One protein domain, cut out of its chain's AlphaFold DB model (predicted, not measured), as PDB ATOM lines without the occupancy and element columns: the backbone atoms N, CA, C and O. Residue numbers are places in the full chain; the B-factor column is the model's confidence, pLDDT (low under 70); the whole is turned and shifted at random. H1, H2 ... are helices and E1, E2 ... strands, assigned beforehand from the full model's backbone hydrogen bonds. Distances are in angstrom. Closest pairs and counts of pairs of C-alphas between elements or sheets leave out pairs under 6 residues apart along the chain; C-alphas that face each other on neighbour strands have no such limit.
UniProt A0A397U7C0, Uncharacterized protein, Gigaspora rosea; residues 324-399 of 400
ATOM      1  N   HIS A 324     131.291 199.665 134.479       82.81
ATOM      2  CA  HIS A 324     132.202 198.529 134.325       82.81
ATOM      3  C   HIS A 324     133.613 198.960 133.914       82.81
ATOM      4  O   HIS A 324     134.593 198.349 134.351       82.81
ATOM      5  N   VAL A 325     133.737 200.017 133.103       82.88
ATOM      6  CA  VAL A 325     135.037 200.618 132.770       82.88
ATOM      7  C   VAL A 325     135.692 201.193 134.025       82.88
ATOM      8  O   VAL A 325     136.845 200.870 134.304       82.88
ATOM      9  N   PHE A 326     134.950 201.968 134.816       83.56
ATOM     10  CA  PHE A 326     135.400 202.520 136.091       83.56
ATOM     11  C   PHE A 326     135.889 201.428 137.051       83.56
ATOM     12  O   PHE A 326     137.017 201.503 137.546       83.56
ATOM     13  N   LEU A 327     135.088 200.375 137.264       82.12
ATOM     14  CA  LEU A 327     135.452 199.260 138.142       82.12
ATOM     15  C   LEU A 327     136.777 198.630 137.692       82.12
ATOM     16  O   LEU A 327     137.674 198.415 138.506       82.12
ATOM     17  N   ARG A 328     136.925 198.408 136.379       84.75
ATOM     18  CA  ARG A 328     138.112 197.779 135.804       84.75
ATOM     19  C   ARG A 328     139.358 198.657 135.874       84.75
ATOM     20  O   ARG A 328     140.438 198.129 136.121       84.75
ATOM     21  N   ILE A 329     139.228 199.959 135.623       82.56
ATOM     22  CA  ILE A 329     140.336 200.916 135.761       82.56
ATOM     23  C   ILE A 329     140.801 200.940 137.214       82.56
ATOM     24  O   ILE A 329     141.996 200.820 137.462       82.56
ATOM     25  N   THR A 330     139.861 201.008 138.158       83.00
ATOM     26  CA  THR A 330     140.179 201.023 139.589       83.00
ATOM     27  C   THR A 330     140.952 199.776 140.006       83.00
ATOM     28  O   THR A 330     141.987 199.901 140.649       83.00
ATOM     29  N   ASP A 331     140.500 198.585 139.590       84.19
ATOM     30  CA  ASP A 331     141.215 197.330 139.861       84.19
ATOM     31  C   ASP A 331     142.656 197.380 139.347       84.19
ATOM     32  O   ASP A 331     143.585 197.003 140.053       84.19
ATOM     33  N   ARG A 332     142.858 197.873 138.118       85.00
ATOM     34  CA  ARG A 332     144.194 197.938 137.514       85.00
ATOM     35  C   ARG A 332     145.100 198.959 138.182       85.00
ATOM     36  O   ARG A 332     146.273 198.662 138.363       85.00
ATOM     37  N   LEU A 333     144.583 200.130 138.537       83.12
ATOM     38  CA  LEU A 333     145.354 201.135 139.270       83.12
ATOM     39  C   LEU A 333     145.764 200.612 140.647       83.12
ATOM     40  O   LEU A 333     146.915 200.770 141.036       83.12
ATOM     41  N   TRP A 334     144.852 199.933 141.342       85.50
ATOM     42  CA  TRP A 334     145.129 199.338 142.645       85.50
ATOM     43  C   TRP A 334     146.197 198.238 142.568       85.50
ATOM     44  O   TRP A 334     147.159 198.249 143.331       85.50
ATOM     45  N   GLU A 335     146.077 197.320 141.602       86.06
ATOM     46  CA  GLU A 335     147.087 196.286 141.339       86.06
ATOM     47  C   GLU A 335     148.463 196.887 141.006       86.06
ATOM     48  O   GLU A 335     149.481 196.376 141.469       86.06
ATOM     49  N   LEU A 336     148.504 197.961 140.207       84.62
ATOM     50  CA  LEU A 336     149.748 198.650 139.856       84.62
ATOM     51  C   LEU A 336     150.384 199.315 141.077       84.62
ATOM     52  O   LEU A 336     151.567 199.105 141.312       84.62
ATOM     53  N   MET A 337     149.598 200.027 141.888       87.88
ATOM     54  CA  MET A 337     150.068 200.651 143.127       87.88
ATOM     55  C   MET A 337     150.712 199.622 144.064       87.88
ATOM     56  O   MET A 337     151.830 199.823 144.531       87.88
ATOM     57  N   LEU A 338     150.041 198.487 144.298       86.69
ATOM     58  CA  LEU A 338     150.590 197.401 145.116       86.69
ATOM     59  C   LEU A 338     151.856 196.798 144.489       86.69
ATOM     60  O   LEU A 338     152.811 196.482 145.198       86.69
ATOM     61  N   SER A 339     151.883 196.648 143.159       85.69
ATOM     62  CA  SER A 339     153.068 196.161 142.448       85.69
ATOM     63  C   SER A 339     154.254 197.117 142.555       85.69
ATOM     64  O   SER A 339     155.383 196.629 142.546       85.69
ATOM     65  N   ASP A 340     154.032 198.428 142.597       87.38
ATOM     66  CA  ASP A 340     155.101 199.420 142.723       87.38
ATOM     67  C   ASP A 340     155.649 199.441 144.156       87.38
ATOM     68  O   ASP A 340     156.857 199.295 144.332       87.38
ATOM     69  N   LEU A 341     154.780 199.428 145.174       85.81
ATOM     70  CA  LEU A 341     155.187 199.268 146.582       85.81
ATOM     71  C   LEU A 341     156.006 197.989 146.812       85.81
ATOM     72  O   LEU A 341     157.015 197.997 147.513       85.81
ATOM     73  N   SER A 342     155.622 196.887 146.160       82.69
ATOM     74  CA  SER A 342     156.365 195.622 146.242       82.69
ATOM     75  C   SER A 342     157.763 195.693 145.605       82.69
ATOM     76  O   SER A 342     158.611 194.850 145.891       82.69
ATOM     77  N   ARG A 343     158.018 196.656 144.707       82.19
ATOM     78  CA  ARG A 343     159.310 196.822 144.017       82.19
ATOM     79  C   ARG A 343     160.272 197.742 144.757       82.19
ATOM     80  O   ARG A 343     161.477 197.593 144.570       82.19
ATOM     81  N   GLU A 344     159.776 198.653 145.590       75.88
ATOM     82  CA  GLU A 344     160.587 199.672 146.276       75.88
ATOM     83  C   GLU A 344     161.484 199.128 147.412       75.88
ATOM     84  O   GLU A 344     162.124 199.904 148.112       75.88
ATOM     85  N   GLN A 345     161.591 197.802 147.591       61.41
ATOM     86  CA  GLN A 345     162.367 197.137 148.659       61.41
ATOM     87  C   GLN A 345     161.966 197.533 150.096       61.41
ATOM     88  O   GLN A 345     162.666 197.195 151.049       61.41
ATOM     89  N   VAL A 346     160.828 198.207 150.267       68.94
ATOM     90  CA  VAL A 346     160.231 198.487 151.576       68.94
ATOM     91  C   VAL A 346     159.615 197.202 152.127       68.94
ATOM     92  O   VAL A 346     159.009 196.423 151.389       68.94
ATOM     93  N   GLU A 347     159.776 196.971 153.431       80.31
ATOM     94  CA  GLU A 347     159.239 195.787 154.098       80.31
ATOM     95  C   GLU A 347     157.713 195.712 153.928       80.31
ATOM     96  O   GLU A 347     156.993 196.681 154.178       80.31
ATOM     97  N   GLU A 348     157.223 194.546 153.501       84.31
ATOM     98  CA  GLU A 348     155.819 194.312 153.143       84.31
ATOM     99  C   GLU A 348     154.838 194.710 154.257       84.31
ATOM    100  O   GLU A 348     153.783 195.294 154.011       84.31
ATOM    101  N   THR A 349     155.231 194.473 155.504       86.19
ATOM    102  CA  THR A 349     154.452 194.790 156.704       86.19
ATOM    103  C   THR A 349     154.211 196.292 156.888       86.19
ATOM    104  O   THR A 349     153.163 196.681 157.407       86.19
ATOM    105  N   ILE A 350     155.138 197.147 156.442       88.62
ATOM    106  CA  ILE A 350     155.088 198.599 156.659       88.62
ATOM    107  C   ILE A 350     154.017 199.231 155.775       88.62
ATOM    108  O   ILE A 350     153.123 199.921 156.271       88.62
ATOM    109  N   TRP A 351     154.074 198.991 154.464       89.69
ATOM    110  CA  TRP A 351     153.083 199.564 153.556       89.69
ATOM    111  C   TRP A 351     151.711 198.904 153.734       89.69
ATOM    112  O   TRP A 351     150.696 199.581 153.581       89.69
ATOM    113  N   GLN A 352     151.645 197.632 154.151       91.75
ATOM    114  CA  GLN A 352     150.376 197.005 154.537       91.75
ATOM    115  C   GLN A 352     149.718 197.740 155.704       91.75
ATOM    116  O   GLN A 352     148.525 198.035 155.636       91.75
ATOM    117  N   ALA A 353     150.479 198.066 156.754       92.44
ATOM    118  CA  ALA A 353     149.961 198.798 157.907       92.44
ATOM    119  C   ALA A 353     149.433 200.184 157.506       92.44
ATOM    120  O   ALA A 353     148.298 200.522 157.844       92.44
ATOM    121  N   LYS A 354     150.198 200.932 156.698       92.69
ATOM    122  CA  LYS A 354     149.789 202.244 156.168       92.69
ATOM    123  C   LYS A 354     148.488 202.167 155.359       92.69
ATOM    124  O   LYS A 354     147.565 202.938 155.604       92.69
ATOM    125  N   ILE A 355     148.370 201.196 154.447       93.00
ATOM    126  CA  ILE A 355     147.137 200.985 153.665       93.00
ATOM    127  C   ILE A 355     145.957 200.644 154.581       93.00
ATOM    128  O   ILE A 355     144.859 201.160 154.379       93.00
ATOM    129  N   LEU A 356     146.153 199.770 155.573       94.69
ATOM    130  CA  LEU A 356     145.087 199.379 156.498       94.69
ATOM    131  C   LEU A 356     144.603 200.559 157.344       94.69
ATOM    132  O   LEU A 356     143.402 200.663 157.592       94.69
ATOM    133  N   ASP A 357     145.500 201.440 157.775       93.88
ATOM    134  CA  ASP A 357     145.129 202.618 158.556       93.88
ATOM    135  C   ASP A 357     144.383 203.654 157.709       93.88
ATOM    136  O   ASP A 357     143.323 204.122 158.132       93.88
ATOM    137  N   GLU A 358     144.820 203.910 156.474       93.38
ATOM    138  CA  GLU A 358     144.073 204.753 155.530       93.38
ATOM    139  C   GLU A 358     142.693 204.163 155.195       93.38
ATOM    140  O   GLU A 358     141.675 204.859 155.210       93.38
ATOM    141  N   MET A 359     142.597 202.848 154.979       93.19
ATOM    142  CA  MET A 359     141.310 202.179 154.746       93.19
ATOM    143  C   MET A 359     140.361 202.302 155.945       93.19
ATOM    144  O   MET A 359     139.163 202.540 155.760       93.19
ATOM    145  N   LYS A 360     140.875 202.201 157.181       94.19
ATOM    146  CA  LYS A 360     140.081 202.438 158.400       94.19
ATOM    147  C   LYS A 360     139.595 203.881 158.485       94.19
ATOM    148  O   LYS A 360     138.425 204.081 158.808       94.19
ATOM    149  N   GLN A 361     140.440 204.870 158.177       94.00
ATOM    150  CA  GLN A 361     140.029 206.283 158.138       94.00
ATOM    151  C   GLN A 361     138.896 206.504 157.131       94.00
ATOM    152  O   GLN A 361     137.921 207.208 157.404       94.00
ATOM    153  N   LEU A 362     138.975 205.832 155.982       91.00
ATOM    154  CA  LEU A 362     137.919 205.836 154.982       91.00
ATOM    155  C   LEU A 362     136.712 204.977 155.360       91.00
ATOM    156  O   LEU A 362     135.749 204.972 154.600       91.00
ATOM    157  N   ILE A 363     136.684 204.280 156.498       92.12
ATOM    158  CA  ILE A 363     135.594 203.366 156.882       92.12
ATOM    159  C   ILE A 363     135.337 202.343 155.757       92.12
ATOM    160  O   ILE A 363     134.205 202.152 155.311       92.12
ATOM    161  N   VAL A 364     136.412 201.748 155.237       91.12
ATOM    162  CA  VAL A 364     136.377 200.678 154.234       91.12
ATOM    163  C   VAL A 364     136.920 199.408 154.878       91.12
ATOM    164  O   VAL A 364     138.021 199.392 155.424       91.12
ATOM    165  N   ALA A 365     136.138 198.329 154.833       91.38
ATOM    166  CA  ALA A 365     136.576 197.035 155.341       91.38
ATOM    167  C   ALA A 365     137.610 196.430 154.379       91.38
ATOM    168  O   ALA A 365     137.274 196.050 153.259       91.38
ATOM    169  N   PHE A 366     138.865 196.345 154.819       92.81
ATOM    170  CA  PHE A 366     139.975 195.872 153.999       92.81
ATOM    171  C   PHE A 366     140.966 195.064 154.835       92.81
ATOM    172  O   PHE A 366     141.268 195.432 155.970       92.81
ATOM    173  N   GLN A 367     141.448 193.947 154.292       92.44
ATOM    174  CA  GLN A 367     142.388 193.042 154.949       92.44
ATOM    175  C   GLN A 367     143.331 192.404 153.930       92.44
ATOM    176  O   GLN A 367     142.965 192.218 152.769       92.44
ATOM    177  N   PHE A 368     144.513 192.023 154.410       91.12
ATOM    178  CA  PHE A 368     145.499 191.221 153.695       91.12
ATOM    179  C   PHE A 368     145.586 189.818 154.302       91.12
ATOM    180  O   PHE A 368     145.406 189.649 155.510       91.12
ATOM    181  N   TRP A 369     145.864 188.807 153.483       89.94
ATOM    182  CA  TRP A 369     146.152 187.450 153.949       89.94
ATOM    183  C   TRP A 369     147.003 186.686 152.937       89.94
ATOM    184  O   TRP A 369     146.971 186.973 151.746       89.94
ATOM    185  N   ASN A 370     147.724 185.664 153.397       84.75
ATOM    186  CA  ASN A 370     148.559 184.833 152.530       84.75
ATOM    187  C   ASN A 370     147.839 183.561 152.085       84.75
ATOM    188  O   ASN A 370     147.149 182.894 152.864       84.75
ATOM    189  N   GLU A 371     148.027 183.195 150.821       83.69
ATOM    190  CA  GLU A 371     147.557 181.919 150.296       83.69
ATOM    191  C   GLU A 371     148.415 180.759 150.835       83.69
ATOM    192  O   GLU A 371     149.640 180.764 150.705       83.69
ATOM    193  N   LYS A 372     147.763 179.728 151.400       71.75
ATOM    194  CA  LYS A 372     148.411 178.609 152.121       71.75
ATOM    195  C   LYS A 372     149.482 177.846 151.329       71.75
ATOM    196  O   LYS A 372     150.306 177.179 151.943       71.75
ATOM    197  N   ASN A 373     149.451 177.915 149.998       66.56
ATOM    198  CA  ASN A 373     150.255 177.052 149.134       66.56
ATOM    199  C   ASN A 373     151.358 177.786 148.354       66.56
ATOM    200  O   ASN A 373     152.203 177.105 147.785       66.56
ATOM    201  N   ASN A 374     151.353 179.125 148.289       63.72
ATOM    202  CA  ASN A 374     152.235 179.857 147.365       63.72
ATOM    203  C   ASN A 374     152.828 181.171 147.906       63.72
ATOM    204  O   ASN A 374     153.487 181.866 147.143       63.72
ATOM    205  N   ASN A 375     152.606 181.535 149.179       66.69
ATOM    206  CA  ASN A 375     152.999 182.845 149.737       66.69
ATOM    207  C   ASN A 375     152.522 184.053 148.899       66.69
ATOM    208  O   ASN A 375     153.055 185.149 149.028       66.69
ATOM    209  N   ASN A 376     151.506 183.876 148.049       77.75
ATOM    210  CA  ASN A 376     150.901 184.987 147.333       77.75
ATOM    211  C   ASN A 376     150.082 185.815 148.321       77.75
ATOM    212  O   ASN A 376     149.179 185.281 148.978       77.75
ATOM    213  N   LEU A 377     150.380 187.110 148.379       81.69
ATOM    214  CA  LEU A 377     149.598 188.071 149.132       81.69
ATOM    215  C   LEU A 377     148.250 188.299 148.444       81.69
ATOM    216  O   LEU A 377     148.173 188.710 147.284       81.69
ATOM    217  N   LEU A 378     147.179 188.047 149.181       87.38
ATOM    218  CA  LEU A 378     145.805 188.308 148.787       87.38
ATOM    219  C   LEU A 378     145.239 189.453 149.624       87.38
ATOM    220  O   LEU A 378     145.703 189.739 150.728       87.38
ATOM    221  N   TYR A 379     144.221 190.110 149.082       89.75
ATOM    222  CA  TYR A 379     143.579 191.250 149.719       89.75
ATOM    223  C   TYR A 379     142.086 191.314 149.399       89.75
ATOM    224  O   TYR A 379     141.599 190.696 148.447       89.75
ATOM    225  N   THR A 380     141.341 192.066 150.210       87.12
ATOM    226  CA  THR A 380     139.894 192.234 150.045       87.12
ATOM    227  C   THR A 380     139.567 192.884 148.700       87.12
ATOM    228  O   THR A 380     140.049 193.969 148.379       87.12
ATOM    229  N   LEU A 381     138.692 192.254 147.912       86.62
ATOM    230  CA  LEU A 381     138.180 192.860 146.683       86.62
ATOM    231  C   LEU A 381     137.215 194.000 147.028       86.62
ATOM    232  O   LEU A 381     136.154 193.771 147.604       86.62
ATOM    233  N   LEU A 382     137.580 195.225 146.646       84.44
ATOM    234  CA  LEU A 382     136.749 196.409 146.862       84.44
ATOM    235  C   LEU A 382     135.466 196.347 146.025       84.44
ATOM    236  O   LEU A 382     135.525 196.088 144.818       84.44
ATOM    237  N   MET A 383     134.328 196.664 146.641       86.62
ATOM    238  CA  MET A 383     133.037 196.783 145.960       86.62
ATOM    239  C   MET A 383     132.883 198.159 145.298       86.62
ATOM    240  O   MET A 383     133.642 199.080 145.580       86.62
ATOM    241  N   GLY A 384     131.898 198.324 144.408       81.75
ATOM    242  CA  GLY A 384     131.719 199.558 143.624       81.75
ATOM    243  C   GLY A 384     131.735 200.865 144.439       81.75
ATOM    244  O   GLY A 384     132.512 201.758 144.101       81.75
ATOM    245  N   PRO A 385     130.948 200.984 145.526       86.69
ATOM    246  CA  PRO A 385     130.977 202.169 146.387       86.69
ATOM    247  C   PRO A 385     132.339 202.407 147.056       86.69
ATOM    248  O   PRO A 385     132.809 203.544 147.103       86.69
ATOM    249  N   ASP A 386     133.003 201.344 147.518       87.19
ATOM    250  CA  ASP A 386     134.308 201.442 148.182       87.19
ATOM    251  C   ASP A 386     135.402 201.858 147.199       87.19
ATOM    252  O   ASP A 386     136.213 202.723 147.510       87.19
ATOM    253  N   LYS A 387     135.381 201.319 145.974       86.19
ATOM    254  CA  LYS A 387     136.273 201.730 144.879       86.19
ATOM    255  C   LYS A 387     136.185 203.229 144.605       86.19
ATOM    256  O   LYS A 387     137.212 203.881 144.446       86.19
ATOM    257  N   LEU A 388     134.970 203.781 144.574       83.69
ATOM    258  CA  LEU A 388     134.760 205.215 144.366       83.69
ATOM    259  C   LEU A 388     135.328 206.031 145.526       83.69
ATOM    260  O   LEU A 388     136.004 207.033 145.305       83.69
ATOM    261  N   LYS A 389     135.089 205.578 146.757       86.00
ATOM    262  CA  LYS A 389     135.586 206.231 147.968       86.00
ATOM    263  C   LYS A 389     137.113 206.244 148.020       86.00
ATOM    264  O   LYS A 389     137.693 207.290 148.295       86.00
ATOM    265  N   VAL A 390     137.743 205.113 147.704       86.56
ATOM    266  CA  VAL A 390     139.201 204.969 147.632       86.56
ATOM    267  C   VAL A 390     139.767 205.888 146.552       86.56
ATOM    268  O   VAL A 390     140.627 206.704 146.852       86.56
ATOM    269  N   LEU A 391     139.230 205.871 145.330       83.56
ATOM    270  CA  LEU A 391     139.730 206.747 144.262       83.56
ATOM    271  C   LEU A 391     139.613 208.246 144.568       83.56
ATOM    272  O   LEU A 391     140.429 209.025 144.090       83.56
ATOM    273  N   GLN A 392     138.594 208.661 145.323       84.94
ATOM    274  CA  GLN A 392     138.371 210.075 145.632       84.94
ATOM    275  C   GLN A 392     139.154 210.578 146.845       84.94
ATOM    276  O   GLN A 392     139.414 211.776 146.930       84.94
ATOM    277  N   LYS A 393     139.427 209.708 147.823       87.25
ATOM    278  CA  LYS A 393     139.838 210.137 149.169       87.25
ATOM    279  C   LYS A 393     141.051 209.409 149.735       87.25
ATOM    280  O   LYS A 393     141.541 209.836 150.771       87.25
ATOM    281  N   PHE A 394     141.506 208.320 149.118       88.06
ATOM    282  CA  PHE A 394     142.667 207.582 149.607       88.06
ATOM    283  C   PHE A 394     143.933 208.414 149.442       88.06
ATOM    284  O   PHE A 394     144.250 208.847 148.330       88.06
ATOM    285  N   ASN A 395     144.645 208.647 150.544       87.38
ATOM    286  CA  ASN A 395     145.821 209.493 150.516       87.38
ATOM    287  C   ASN A 395     147.073 208.691 150.142       87.38
ATOM    288  O   ASN A 395     147.663 207.994 150.964       87.38
ATOM    289  N   LEU A 396     147.503 208.818 148.885       85.44
ATOM    290  CA  LEU A 396     148.696 208.129 148.393       85.44
ATOM    291  C   LEU A 396     149.986 208.592 149.091       85.44
ATOM    292  O   LEU A 396     150.908 207.789 149.190       85.44
ATOM    293  N   THR A 397     150.053 209.828 149.607       85.56
ATOM    294  CA  THR A 397     151.270 210.354 150.261       85.56
ATOM    295  C   THR A 397     151.520 209.782 151.650       85.56
ATOM    296  O   THR A 397     152.611 209.935 152.177       85.56
ATOM    297  N   GLU A 398     150.516 209.172 152.281       83.94
ATOM    298  CA  GLU A 398     150.718 208.478 153.560       83.94
ATOM    299  C   GLU A 398     151.304 207.075 153.332       83.94
ATOM    300  O   GLU A 398     151.970 206.502 154.204       83.94
ATOM    301  N   VAL A 399     151.078 206.514 152.140       83.00
ATOM    302  CA  VAL A 399     151.461 205.145 151.787       83.00
ATOM    303  C   VAL A 399     152.876 205.083 151.210       83.00
ATOM    304  O   VAL A 399     153.699 204.353 151.772       83.00
TER     305      VAL A 399
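Overview. This is residues 324 to 399 of the 400 residues of an uncharacterized protein of Gigaspora rosea (UniProt A0A397U7C0). A small hairpin, E1 and E2, stands at one side of a V of helices H1 and H2; H3 is at the V's open end, short H4 packs on H2, and the hairpin's tip, residues 371 to 376, sticks out. The printed part has 76 residues, with four named helices and two antiparallel strands in the order H1, H2, E1, E2, H3, H4. It is mostly helix and compact, radius of gyration of the C-alphas 12.4 A, spanning 30 by 26 by 21 A.

Along the chain. E1 is residues 368 to 370, 7.2 A; E2 377 to 379, 6.8 A. H1, residues 324 to 341, runs 26.1 A from C-alpha 324 at (132.202, 198.529, 134.325). H2 is 348 to 361, 20.4 A; H3 384 to 393, 14.4 A; H4 396 to 399, 5.3 A, ending at C-alpha 399 (151.461, 205.145, 151.787).

Arrangement. Hairpin E1 and E2 is antiparallel at 143 degrees; N 369 and O 378, 2.9 A, are within hydrogen-bond range. H2 touches H4, closest C-alphas Lys 354 and Val 399, 5.5 A. H1 and H2 are close but not clearly touching, closest C-alphas Leu 341 and Trp 351, 7.3 A, at a steep tilt of 42 degrees, opposite ways. H1 touches H3 with residues 327 to 330 alone, closest C-alphas Thr 330 and Lys 387, 6.6 A. Every O i to N i+4 pair in H1, H2 and H3 is within hydrogen-bond range; H4 is too short for one.

Size, cuts and confidence. The farthest C-alphas, Asn 373 and Gln 392, are 35.3 A apart. The printed part has no cut and no long link. The model's pLDDT is under 70 at residues 345 to 346 and 373 to 375.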